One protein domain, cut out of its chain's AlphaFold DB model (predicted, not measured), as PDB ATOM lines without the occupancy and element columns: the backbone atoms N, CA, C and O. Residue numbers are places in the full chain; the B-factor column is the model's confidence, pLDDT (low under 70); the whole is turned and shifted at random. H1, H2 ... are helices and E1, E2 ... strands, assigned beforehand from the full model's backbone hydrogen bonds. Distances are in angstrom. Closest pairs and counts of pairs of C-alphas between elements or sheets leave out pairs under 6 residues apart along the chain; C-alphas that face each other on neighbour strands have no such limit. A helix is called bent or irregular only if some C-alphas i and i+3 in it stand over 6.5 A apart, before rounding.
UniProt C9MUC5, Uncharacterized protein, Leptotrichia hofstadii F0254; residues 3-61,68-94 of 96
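AT A GLANCE: This is residues 3 to 61 and 68 to 94 of the 96 residues of an uncharacterized protein of Leptotrichia hofstadii F0254 (UniProt C9MUC5). A loose body of loops holds three short helices, H1, H2 and H3, and one strand, E1; the longest helix, H4, lies at the far end of a loop, with residues 78 to 84 and 86 to 94 sticking out. The 86 printed residues, under half of them in named elements, run H1, E1, H2, H3, H4, mostly helix. The whole is loose, with a radius of gyration of the C-alphas of 17.3 A, and spans 50 by 30 by 22 A.

HOW THE PARTS SIT: H4, residues 79 to 92, touches no helix. Nor does H1, residues 10 to 17, H2, residues 29 to 38, or H3, residues 47 to 52. E1, residues 24 to 26, pairs with no named strand, but its residues 25 to 26 pair parallel with residues 3 to 4. Its closest C-alphas to H2 are Gln 26 and Tyr 32, 5.8 A apart. Each O i to N i+4 pair is within hydrogen-bond range in H1, H2 and H3, and 8 of 10 in H4.

IN THESE COORDINATES: Find C-alpha 79 at (20.867, 32.878, -13.188); H4 runs 20.8 A to C-alpha 92, irregular where C-alphas 80 and 83 are 7.4 A apart. H1 begins at (46.868, 34.625, -27.319); H2 is 14.2 A long.

THE WHOLE: Residues 62 to 67 are not printed, in the link from H3 to H4; C-alphas 61 and 68 are 17.6 A apart. Residue 94 has pLDDT under 70.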
ATOM      1  N   LEU A   3      55.610  40.450 -31.673       94.50
ATOM      2  CA  LEU A   3      54.532  40.025 -30.779       94.50
ATOM      3  C   LEU A   3      54.204  41.134 -29.782       94.50
ATOM      4  O   LEU A   3      55.069  41.594 -29.037       94.50
ATOM      5  N   PHE A   4      52.944  41.549 -29.742       93.19
ATOM      6  CA  PHE A   4      52.474  42.470 -28.715       93.19
ATOM      7  C   PHE A   4      52.258  41.687 -27.413       93.19
ATOM      8  O   PHE A   4      51.635  40.631 -27.420       93.19
ATOM      9  N   ASN A   5      52.798  42.154 -26.289       89.56
ATOM     10  CA  ASN A   5      52.708  41.438 -25.012       89.56
ATOM     11  C   ASN A   5      51.305  41.499 -24.360       89.56
ATOM     12  O   ASN A   5      50.858  40.475 -23.843       89.56
ATOM     13  N   PRO A   6      50.566  42.630 -24.400       87.81
ATOM     14  CA  PRO A   6      49.219  42.755 -23.822       87.81
ATOM     15  C   PRO A   6      48.098  42.053 -24.615       87.81
ATOM     16  O   PRO A   6      46.981  42.557 -24.694       87.81
ATOM     17  N   ILE A   7      48.365  40.892 -25.219       88.25
ATOM     18  CA  ILE A   7      47.396  40.138 -26.042       88.25
ATOM     19  C   ILE A   7      46.615  39.074 -25.254       88.25
ATOM     20  O   ILE A   7      45.824  38.324 -25.828       88.25
ATOM     21  N   GLY A   8      46.828  39.002 -23.937       88.44
ATOM     22  CA  GLY A   8      46.160  38.053 -23.051       88.44
ATOM     23  C   GLY A   8      46.449  36.602 -23.439       88.44
ATOM     24  O   GLY A   8      47.590  36.246 -23.729       88.44
ATOM     25  N   ILE A   9      45.396  35.785 -23.482       87.38
ATOM     26  CA  ILE A   9      45.454  34.336 -23.749       87.38
ATOM     27  C   ILE A   9      46.148  33.964 -25.068       87.38
ATOM     28  O   ILE A   9      46.676  32.865 -25.197       87.38
ATOM     29  N   TRP A  10      46.189  34.875 -26.048       90.62
ATOM     30  CA  TRP A  10      46.868  34.625 -27.319       90.62
ATOM     31  C   TRP A  10      48.374  34.430 -27.160       90.62
ATOM     32  O   TRP A  10      48.985  33.754 -27.983       90.62
ATOM     33  N   LYS A  11      48.976  34.986 -26.103       90.81
ATOM     34  CA  LYS A  11      50.401  34.813 -25.831       90.81
ATOM     35  C   LYS A  11      50.744  33.343 -25.610       90.81
ATOM     36  O   LYS A  11      51.695  32.855 -26.213       90.81
ATOM     37  N   ASP A  12      49.943  32.644 -24.813       89.44
ATOM     38  CA  ASP A  12      50.180  31.235 -24.494       89.44
ATOM     39  C   ASP A  12      49.995  30.360 -25.737       89.44
ATOM     40  O   ASP A  12      50.857  29.542 -26.043       89.44
ATOM     41  N   VAL A  13      48.945  30.621 -26.529       90.69
ATOM     42  CA  VAL A  13      48.695  29.923 -27.804       90.69
ATOM     43  C   VAL A  13      49.883  30.066 -28.759       90.69
ATOM     44  O   VAL A  13      50.333  29.086 -29.348       90.69
ATOM     45  N   VAL A  14      50.418  31.280 -28.912       91.25
ATOM     46  CA  VAL A  14      51.554  31.538 -29.807       91.25
ATOM     47  C   VAL A  14      52.819  30.831 -29.319       91.25
ATOM     48  O   VAL A  14      53.509  30.211 -30.126       91.25
ATOM     49  N   LEU A  15      53.118  30.893 -28.019       89.94
ATOM     50  CA  LEU A  15      54.305  30.248 -27.451       89.94
ATOM     51  C   LEU A  15      54.217  28.716 -27.503       89.94
ATOM     52  O   LEU A  15      55.229  28.064 -27.745       89.94
ATOM     53  N   GLU A  16      53.023  28.142 -27.342       92.31
ATOM     54  CA  GLU A  16      52.795  26.701 -27.476       92.31
ATOM     55  C   GLU A  16      52.943  26.231 -28.929       92.31
ATOM     56  O   GLU A  16      53.579  25.211 -29.196       92.31
ATOM     57  N   LYS A  17      52.371  26.972 -29.887       91.62
ATOM     58  CA  LYS A  17      52.346  26.578 -31.307       91.62
ATOM     59  C   LYS A  17      53.628  26.913 -32.057       91.62
ATOM     60  O   LYS A  17      53.933  26.275 -33.063       91.62
ATOM     61  N   MET A  18      54.386  27.899 -31.584       92.62
ATOM     62  CA  MET A  18      55.636  28.352 -32.196       92.62
ATOM     63  C   MET A  18      56.785  28.385 -31.171       92.62
ATOM     64  O   MET A  18      57.431  29.422 -31.008       92.62
ATOM     65  N   PRO A  19      57.098  27.257 -30.500       93.88
ATOM     66  CA  PRO A  19      58.009  27.233 -29.349       93.88
ATOM     67  C   PRO A  19      59.455  27.595 -29.708       93.88
ATOM     68  O   PRO A  19      60.206  28.080 -28.870       93.88
ATOM     69  N   ASN A  20      59.844  27.387 -30.967       95.31
ATOM     70  CA  ASN A  20      61.193  27.664 -31.463       95.31
ATOM     71  C   ASN A  20      61.315  29.048 -32.125       95.31
ATOM     72  O   ASN A  20      62.364  29.378 -32.677       95.31
ATOM     73  N   MET A  21      60.237  29.840 -32.149       92.81
ATOM     74  CA  MET A  21      60.249  31.144 -32.798       92.81
ATOM     75  C   MET A  21      60.812  32.215 -31.863       92.81
ATOM     76  O   MET A  21      60.341  32.412 -30.747       92.81
ATOM     77  N   ASN A  22      61.784  32.976 -32.365       91.94
ATOM     78  CA  ASN A  22      62.282  34.161 -31.676       91.94
ATOM     79  C   ASN A  22      61.329  35.340 -31.920       91.94
ATOM     80  O   ASN A  22      61.229  35.885 -33.032       91.94
ATOM     81  N   PHE A  23      60.611  35.725 -30.867       93.50
ATOM     82  CA  PHE A  23      59.700  36.860 -30.887       93.50
ATOM     83  C   PHE A  23      60.400  38.140 -30.437       93.50
ATOM     84  O   PHE A  23      61.031  38.184 -29.384       93.50
ATOM     85  N   LEU A  24      60.226  39.206 -31.216       94.94
ATOM     86  CA  LEU A  24      60.466  40.565 -30.759       94.94
ATOM     87  C   LEU A  24      59.215  41.002 -29.998       94.94
ATOM     88  O   LEU A  24      58.194  41.323 -30.608       94.94
ATOM     89  N   ILE A  25      59.277  40.937 -28.673       93.88
ATOM     90  CA  ILE A  25      58.133  41.228 -27.809       93.88
ATOM     91  C   ILE A  25      58.113  42.722 -27.489       93.88
ATOM     92  O   ILE A  25      59.105  43.257 -27.001       93.88
ATOM     93  N   GLN A  26      56.979  43.381 -27.726       95.44
ATOM     94  CA  GLN A  26      56.782  44.798 -27.413       95.44
ATOM     95  C   GLN A  26      55.628  44.996 -26.433       95.44
ATOM     96  O   GLN A  26      54.561  44.395 -26.575       95.44
ATOM     97  N   ASN A  27      55.849  45.848 -25.431       95.06
ATOM     98  CA  ASN A  27      54.832  46.234 -24.448       95.06
ATOM     99  C   ASN A  27      54.133  47.542 -24.825       95.06
ATOM    100  O   ASN A  27      52.960  47.725 -24.510       95.06
ATOM    101  N   ASP A  28      54.865  48.439 -25.482       94.50
ATOM    102  CA  ASP A  28      54.358  49.729 -25.917       94.50
ATOM    103  C   ASP A  28      53.663  49.585 -27.272       94.50
ATOM    104  O   ASP A  28      54.199  48.993 -28.215       94.50
ATOM    105  N   ARG A  29      52.434  50.098 -27.350       89.12
ATOM    106  CA  ARG A  29      51.589  49.960 -28.533       89.12
ATOM    107  C   ARG A  29      52.065  50.824 -29.701       89.12
ATOM    108  O   ARG A  29      51.943  50.384 -30.841       89.12
ATOM    109  N   ILE A  30      52.608  52.006 -29.422       91.38
ATOM    110  CA  ILE A  30      53.137  52.923 -30.435       91.38
ATOM    111  C   ILE A  30      54.400  52.310 -31.035       91.38
ATOM    112  O   ILE A  30      54.468  52.132 -32.247       91.38
ATOM    113  N   ILE A  31      55.331  51.851 -30.192       93.25
ATOM    114  CA  ILE A  31      56.562  51.184 -30.653       93.25
ATOM    115  C   ILE A  31      56.230  49.928 -31.468       93.25
ATOM    116  O   ILE A  31      56.839  49.675 -32.508       93.25
ATOM    117  N   TYR A  32      55.253  49.131 -31.024       92.50
ATOM    118  CA  TYR A  32      54.791  47.968 -31.782       92.50
ATOM    119  C   TYR A  32      54.290  48.361 -33.178       92.50
ATOM    120  O   TYR A  32      54.670  47.724 -34.159       92.50
ATOM    121  N   GLN A  33      53.457  49.400 -33.274       89.50
ATOM    122  CA  GLN A  33      52.897  49.843 -34.547       89.50
ATOM    123  C   GLN A  33      53.980  50.391 -35.483       89.50
ATOM    124  O   GLN A  33      54.040  49.980 -36.638       89.50
ATOM    125  N   GLU A  34      54.890  51.226 -34.980       89.75
ATOM    126  CA  GLU A  34      56.016  51.751 -35.762       89.75
ATOM    127  C   GLU A  34      56.907  50.626 -36.302       89.75
ATOM    128  O   GLU A  34      57.253  50.612 -37.482       89.75
ATOM    129  N   LEU A  35      57.240  49.632 -35.473       92.06
ATOM    130  CA  LEU A  35      58.028  48.476 -35.907       92.06
ATOM    131  C   LEU A  35      57.296  47.633 -36.956       92.06
ATOM    132  O   LEU A  35      57.916  47.178 -37.918       92.06
ATOM    133  N   ALA A  36      55.993  47.421 -36.791       89.44
ATOM    134  CA  ALA A  36      55.184  46.684 -37.754       89.44
ATOM    135  C   ALA A  36      55.067  47.414 -39.106       89.44
ATOM    136  O   ALA A  36      55.132  46.753 -40.143       89.44
ATOM    137  N   GLU A  37      54.944  48.748 -39.107       86.81
ATOM    138  CA  GLU A  37      54.839  49.580 -40.318       86.81
ATOM    139  C   GLU A  37      56.184  49.791 -41.022       86.81
ATOM    140  O   GLU A  37      56.269  49.685 -42.244       86.81
ATOM    141  N   MET A  38      57.241  50.117 -40.274       86.88
ATOM    142  CA  MET A  38      58.523  50.534 -40.856       86.88
ATOM    143  C   MET A  38      59.421  49.360 -41.236       86.88
ATOM    144  O   MET A  38      60.211  49.471 -42.170       86.88
ATOM    145  N   GLN A  39      59.353  48.260 -40.484       85.00
ATOM    146  CA  GLN A  39      60.276  47.132 -40.637       85.00
ATOM    147  C   GLN A  39      59.639  45.937 -41.358       85.00
ATOM    148  O   GLN A  39      60.284  44.897 -41.484       85.00
ATOM    149  N   ASN A  40      58.385  46.062 -41.819       83.12
ATOM    150  CA  ASN A  40      57.614  44.997 -42.470       83.12
ATOM    151  C   ASN A  40      57.683  43.658 -41.707       83.12
ATOM    152  O   ASN A  40      57.761  42.578 -42.302       83.12
ATOM    153  N   LEU A  41      57.708  43.716 -40.372       89.19
ATOM    154  CA  LEU A  41      57.785  42.516 -39.550       89.19
ATOM    155  C   LEU A  41      56.459  41.767 -39.620       89.19
ATOM    156  O   LEU A  41      55.396  42.353 -39.448       89.19
ATOM    157  N   LEU A  42      56.526  40.447 -39.788       90.94
ATOM    158  CA  LEU A  42      55.357  39.594 -39.593       90.94
ATOM    159  C   LEU A  42      54.828  39.776 -38.165       90.94
ATOM    160  O   LEU A  42      55.610  39.806 -37.205       90.94
ATOM    161  N   HIS A  43      53.511  39.886 -38.035       91.94
ATOM    162  CA  HIS A  43      52.823  40.040 -36.761       91.94
ATOM    163  C   HIS A  43      51.396  39.490 -36.852       91.94
ATOM    164  O   HIS A  43      50.836  39.346 -37.939       91.94
ATOM    165  N   PHE A  44      50.795  39.190 -35.702       91.38
ATOM    166  CA  PHE A  44      49.420  38.697 -35.642       91.38
ATOM    167  C   PHE A  44      48.411  39.832 -35.472       91.38
ATOM    168  O   PHE A  44      48.702  40.855 -34.849       91.38
ATOM    169  N   ARG A  45      47.205  39.619 -36.003       89.56
ATOM    170  CA  ARG A  45      45.998  40.411 -35.739       89.56
ATOM    171  C   ARG A  45      44.791  39.478 -35.704       89.56
ATOM    172  O   ARG A  45      44.746  38.497 -36.441       89.56
ATOM    173  N   SER A  46      43.811  39.796 -34.867       90.75
ATOM    174  CA  SER A  46      42.479  39.187 -34.915       90.75
ATOM    175  C   SER A  46      41.546  40.015 -35.801       90.75
ATOM    176  O   SER A  46      41.812  41.190 -36.064       90.75
ATOM    177  N   ASN A  47      40.414  39.436 -36.205       89.88
ATOM    178  CA  ASN A  47      39.332  40.167 -36.879       89.88
ATOM    179  C   ASN A  47      38.890  41.405 -36.074       89.88
ATOM    180  O   ASN A  47      38.704  42.477 -36.632       89.88
ATOM    181  N   PHE A  48      38.848  41.286 -34.747       87.75
ATOM    182  CA  PHE A  48      38.501  42.391 -33.862       87.75
ATOM    183  C   PHE A  48      39.501  43.552 -33.924       87.75
ATOM    184  O   PHE A  48      39.109  44.715 -33.977       87.75
ATOM    185  N   THR A  49      40.804  43.254 -33.928       87.19
ATOM    186  CA  THR A  49      41.833  44.295 -34.085       87.19
ATOM    187  C   THR A  49      41.877  44.845 -35.507       87.19
ATOM    188  O   THR A  49      42.218  46.007 -35.674       87.19
ATOM    189  N   LEU A  50      41.520  44.042 -36.521       88.62
ATOM    190  CA  LEU A  50      41.426  44.464 -37.927       88.62
ATOM    191  C   LEU A  50      40.377  45.555 -38.139       88.62
ATOM    192  O   LEU A  50      40.627  46.496 -38.881       88.62
ATOM    193  N   GLU A  51      39.239  45.451 -37.461       86.12
ATOM    194  CA  GLU A  51      38.134  46.411 -37.575       86.12
ATOM    195  C   GLU A  51      38.358  47.704 -36.777       86.12
ATOM    196  O   GLU A  51      37.772  48.735 -37.096       86.12
ATOM    197  N   ARG A  52      39.172  47.657 -35.715       83.44
ATOM    198  CA  ARG A  52      39.302  48.753 -34.736       83.44
ATOM    199  C   ARG A  52      40.576  49.571 -34.844       83.44
ATOM    200  O   ARG A  52      40.659  50.634 -34.238       83.44
ATOM    201  N   GLU A  53      41.582  49.048 -35.525       83.50
ATOM    202  CA  GLU A  53      42.909  49.651 -35.590       83.50
ATOM    203  C   GLU A  53      43.246  49.967 -37.037       83.50
ATOM    204  O   GLU A  53      42.879  49.206 -37.939       83.50
ATOM    205  N   ASP A  54      43.985  51.057 -37.240       79.75
ATOM    206  CA  ASP A  54      44.404  51.477 -38.568       79.75
ATOM    207  C   ASP A  54      45.104  50.343 -39.316       79.75
ATOM    208  O   ASP A  54      45.868  49.540 -38.767       79.75
ATOM    209  N   ASN A  55      44.814  50.266 -40.610       75.31
ATOM    210  CA  ASN A  55      45.487  49.315 -41.465       75.31
ATOM    211  C   ASN A  55      46.908  49.792 -41.745       75.31
ATOM    212  O   ASN A  55      47.135  50.889 -42.253       75.31
ATOM    213  N   PHE A  56      47.854  48.900 -41.472       79.19
ATOM    214  CA  PHE A  56      49.238  49.006 -41.899       79.19
ATOM    215  C   PHE A  56      49.287  49.159 -43.426       79.19
ATOM    216  O   PHE A  56      48.982  48.215 -44.156       79.19
ATOM    217  N   LYS A  57      49.651  50.350 -43.918       77.19
ATOM    218  CA  LYS A  57      49.558  50.719 -45.348       77.19
ATOM    219  C   LYS A  57      50.276  49.754 -46.296       77.19
ATOM    220  O   LYS A  57      49.851  49.602 -47.436       77.19
ATOM    221  N   ASN A  58      51.343  49.112 -45.823       80.31
ATOM    222  CA  ASN A  58      52.207  48.246 -46.623       80.31
ATOM    223  C   ASN A  58      52.049  46.754 -46.298       80.31
ATOM    224  O   ASN A  58      52.786  45.934 -46.848       80.31
ATOM    225  N   ASN A  59      51.107  46.380 -45.426       82.69
ATOM    226  CA  ASN A  59      50.974  45.004 -44.961       82.69
ATOM    227  C   ASN A  59      49.702  44.381 -45.537       82.69
ATOM    228  O   ASN A  59      48.641  45.003 -45.593       82.69
ATOM    229  N   ILE A  60      49.798  43.110 -45.915       88.19
ATOM    230  CA  ILE A  60      48.642  42.290 -46.280       88.19
ATOM    231  C   ILE A  60      48.280  41.376 -45.108       88.19
ATOM    232  O   ILE A  60      49.155  40.783 -44.479       88.19
ATOM    233  N   SER A  61      46.987  41.259 -44.804       89.88
ATOM    234  CA  SER A  61      46.501  40.327 -43.782       89.88
ATOM    235  C   SER A  61      46.136  38.995 -44.429       89.88
ATOM    236  O   SER A  61      45.288  38.952 -45.318       89.88
ATOM    237  N   GLU A  68      42.448  26.344 -34.047       84.88
ATOM    238  CA  GLU A  68      43.041  26.928 -32.841       84.88
ATOM    239  C   GLU A  68      43.298  28.436 -32.983       84.88
ATOM    240  O   GLU A  68      43.408  29.139 -31.985       84.88
ATOM    241  N   ALA A  69      43.304  28.963 -34.214       88.88
ATOM    242  CA  ALA A  69      43.349  30.400 -34.489       88.88
ATOM    243  C   ALA A  69      41.969  31.078 -34.351       88.88
ATOM    244  O   ALA A  69      41.767  32.206 -34.800       88.88
ATOM    245  N   LYS A  70      40.997  30.395 -33.732       90.38
ATOM    246  CA  LYS A  70      39.671  30.921 -33.406       90.38
ATOM    247  C   LYS A  70      39.452  30.841 -31.905       90.38
ATOM    248  O   LYS A  70      39.723  29.821 -31.281       90.38
ATOM    249  N   MET A  71      38.902  31.911 -31.343       87.44
ATOM    250  CA  MET A  71      38.569  31.988 -29.927       87.44
ATOM    251  C   MET A  71      37.071  32.200 -29.754       87.44
ATOM    252  O   MET A  71      36.488  33.088 -30.377       87.44
ATOM    253  N   THR A  72      36.452  31.400 -28.888       88.81
ATOM    254  CA  THR A  72      35.057  31.588 -28.485       88.81
ATOM    255  C   THR A  72      35.020  32.302 -27.143       88.81
ATOM    256  O   THR A  72      35.539  31.804 -26.148       88.81
ATOM    257  N   PHE A  73      34.389  33.473 -27.117       87.12
ATOM    258  CA  PHE A  73      34.161  34.221 -25.887       87.12
ATOM    259  C   PHE A  73      32.814  33.827 -25.286       87.12
ATOM    260  O   PHE A  73      31.801  33.786 -25.984       87.12
ATOM    261  N   TYR A  74      32.804  33.562 -23.982       89.88
ATOM    262  CA  TYR A  74      31.598  33.232 -23.231       89.88
ATOM    263  C   TYR A  74      31.279  34.347 -22.238       89.88
ATOM    264  O   TYR A  74      32.161  34.847 -21.543       89.88
ATOM    265  N   CYS A  75      30.000  34.703 -22.131       91.00
ATOM    266  CA  CYS A  75      29.504  35.556 -21.059       91.00
ATOM    267  C   CYS A  75      28.943  34.676 -19.940       91.00
ATOM    268  O   CYS A  75      27.971  33.947 -20.139       91.00
ATOM    269  N   VAL A  76      29.560  34.737 -18.760       94.00
ATOM    270  CA  VAL A  76      29.105  34.007 -17.572       94.00
ATOM    271  C   VAL A  76      28.385  34.982 -16.650       94.00
ATOM    272  O   VAL A  76      28.947  35.995 -16.242       94.00
ATOM    273  N   CYS A  77      27.136  34.675 -16.311       94.88
ATOM    274  CA  CYS A  77      26.303  35.523 -15.467       94.88
ATOM    275  C   CYS A  77      25.510  34.696 -14.446       94.88
ATOM    276  O   CYS A  77      25.315  33.486 -14.603       94.88
ATOM    277  N   LYS A  78      25.054  35.340 -13.365       97.06
ATOM    278  CA  LYS A  78      24.171  34.686 -12.390       97.06
ATOM    279  C   LYS A  78      22.811  34.401 -13.033       97.06
ATOM    280  O   LYS A  78      22.310  35.193 -13.826       97.06
ATOM    281  N   LYS A  79      22.167  33.301 -12.629       96.19
ATOM    282  CA  LYS A  79      20.867  32.878 -13.188       96.19
ATOM    283  C   LYS A  79      19.795  33.972 -13.122       96.19
ATOM    284  O   LYS A  79      18.998  34.083 -14.044       96.19
ATOM    285  N   ASN A  80      19.789  34.779 -12.062       97.44
ATOM    286  CA  ASN A  80      18.801  35.841 -11.866       97.44
ATOM    287  C   ASN A  80      18.937  37.012 -12.856       97.44
ATOM    288  O   ASN A  80      17.938  37.666 -13.119       97.44
ATOM    289  N   ILE A  81      20.126  37.253 -13.421       96.88
ATOM    290  CA  ILE A  81      20.364  38.321 -14.411       96.88
ATOM    291  C   ILE A  81      20.420  37.798 -15.851       96.88
ATOM    292  O   ILE A  81      20.599  38.574 -16.785       96.88
ATOM    293  N   LYS A  82      20.253  36.484 -16.059       95.81
ATOM    294  CA  LYS A  82      20.348  35.850 -17.381       95.81
ATOM    295  C   LYS A  82      19.456  36.547 -18.415       95.81
ATOM    296  O   LYS A  82      19.928  36.876 -19.497       95.81
ATOM    297  N   ASN A  83      18.205  36.831 -18.056       95.62
ATOM    298  CA  ASN A  83      17.250  37.474 -18.962       95.62
ATOM    299  C   ASN A  83      17.669  38.904 -19.352       95.62
ATOM    300  O   ASN A  83      17.357  39.356 -20.449       95.62
ATOM    301  N   GLU A  84      18.345  39.638 -18.465       95.62
ATOM    302  CA  GLU A  84      18.841  40.992 -18.753       95.62
ATOM    303  C   GLU A  84      20.020  40.941 -19.728       95.62
ATOM    304  O   GLU A  84      20.056  41.697 -20.696       95.62
ATOM    305  N   ILE A  85      20.932  39.989 -19.521       95.25
ATOM    306  CA  ILE A  85      22.070  39.742 -20.410       95.25
ATOM    307  C   ILE A  85      21.604  39.281 -21.798       95.25
ATOM    308  O   ILE A  85      22.107  39.766 -22.807       95.25
ATOM    309  N   GLU A  86      20.609  38.395 -21.878       93.12
ATOM    310  CA  GLU A  86      20.027  37.972 -23.158       93.12
ATOM    311  C   GLU A  86      19.389  39.150 -23.909       93.12
ATOM    312  O   GLU A  86      19.630  39.318 -25.105       93.12
ATOM    313  N   LYS A  87      18.640  40.019 -23.214       94.25
ATOM    314  CA  LYS A  87      18.090  41.250 -23.810       94.25
ATOM    315  C   LYS A  87      19.187  42.181 -24.323       94.25
ATOM    316  O   LYS A  87      19.038  42.745 -25.406       94.25
ATOM    317  N   LEU A  88      20.279  42.324 -23.572       92.69
ATOM    318  CA  LEU A  88      21.433  43.122 -23.975       92.69
ATOM    319  C   LEU A  88      22.058  42.578 -25.271       92.69
ATOM    320  O   LEU A  88      22.249  43.342 -26.215       92.69
ATOM    321  N   PHE A  89      22.289  41.267 -25.380       90.75
ATOM    322  CA  PHE A  89      22.825  40.677 -26.615       90.75
ATOM    323  C   PHE A  89      21.905  40.864 -27.825       90.75
ATOM    324  O   PHE A  89      22.388  41.186 -28.911       90.75
ATOM    325  N   VAL A  90      20.588  40.737 -27.641       91.50
ATOM    326  CA  VAL A  90      19.619  41.010 -28.715       91.50
ATOM    327  C   VAL A  90      19.691  42.469 -29.172       91.50
ATOM    328  O   VAL A  90      19.544  42.734 -30.365       91.50
ATOM    329  N   SER A  91      19.948  43.422 -28.270       91.44
ATOM    330  CA  SER A  91      20.099  44.827 -28.671       91.44
ATOM    331  C   SER A  91      21.305  45.057 -29.585       91.44
ATOM    332  O   SER A  91      21.153  45.732 -30.595       91.44
ATOM    333  N   PHE A  92      22.447  44.409 -29.328       82.50
ATOM    334  CA  PHE A  92      23.635  44.541 -30.184       82.50
ATOM    335  C   PHE A  92      23.435  43.969 -31.593       82.50
ATOM    336  O   PHE A  92      23.982  44.497 -32.553       82.50
ATOM    337  N   SER A  93      22.618  42.921 -31.736       73.81
ATOM    338  CA  SER A  93      22.351  42.294 -33.040       73.81
ATOM    339  C   SER A  93      21.468  43.115 -33.990       73.81
ATOM    340  O   SER A  93      21.287  42.712 -35.133       73.81
ATOM    341  N   LYS A  94      20.893  44.237 -33.536       59.47
ATOM    342  CA  LYS A  94      20.068  45.123 -34.377       59.47
ATOM    343  C   LYS A  94      20.864  46.220 -35.085       59.47
ATOM    344  O   LYS A  94      20.351  46.782 -36.046       59.47
TER     345      LYS A  94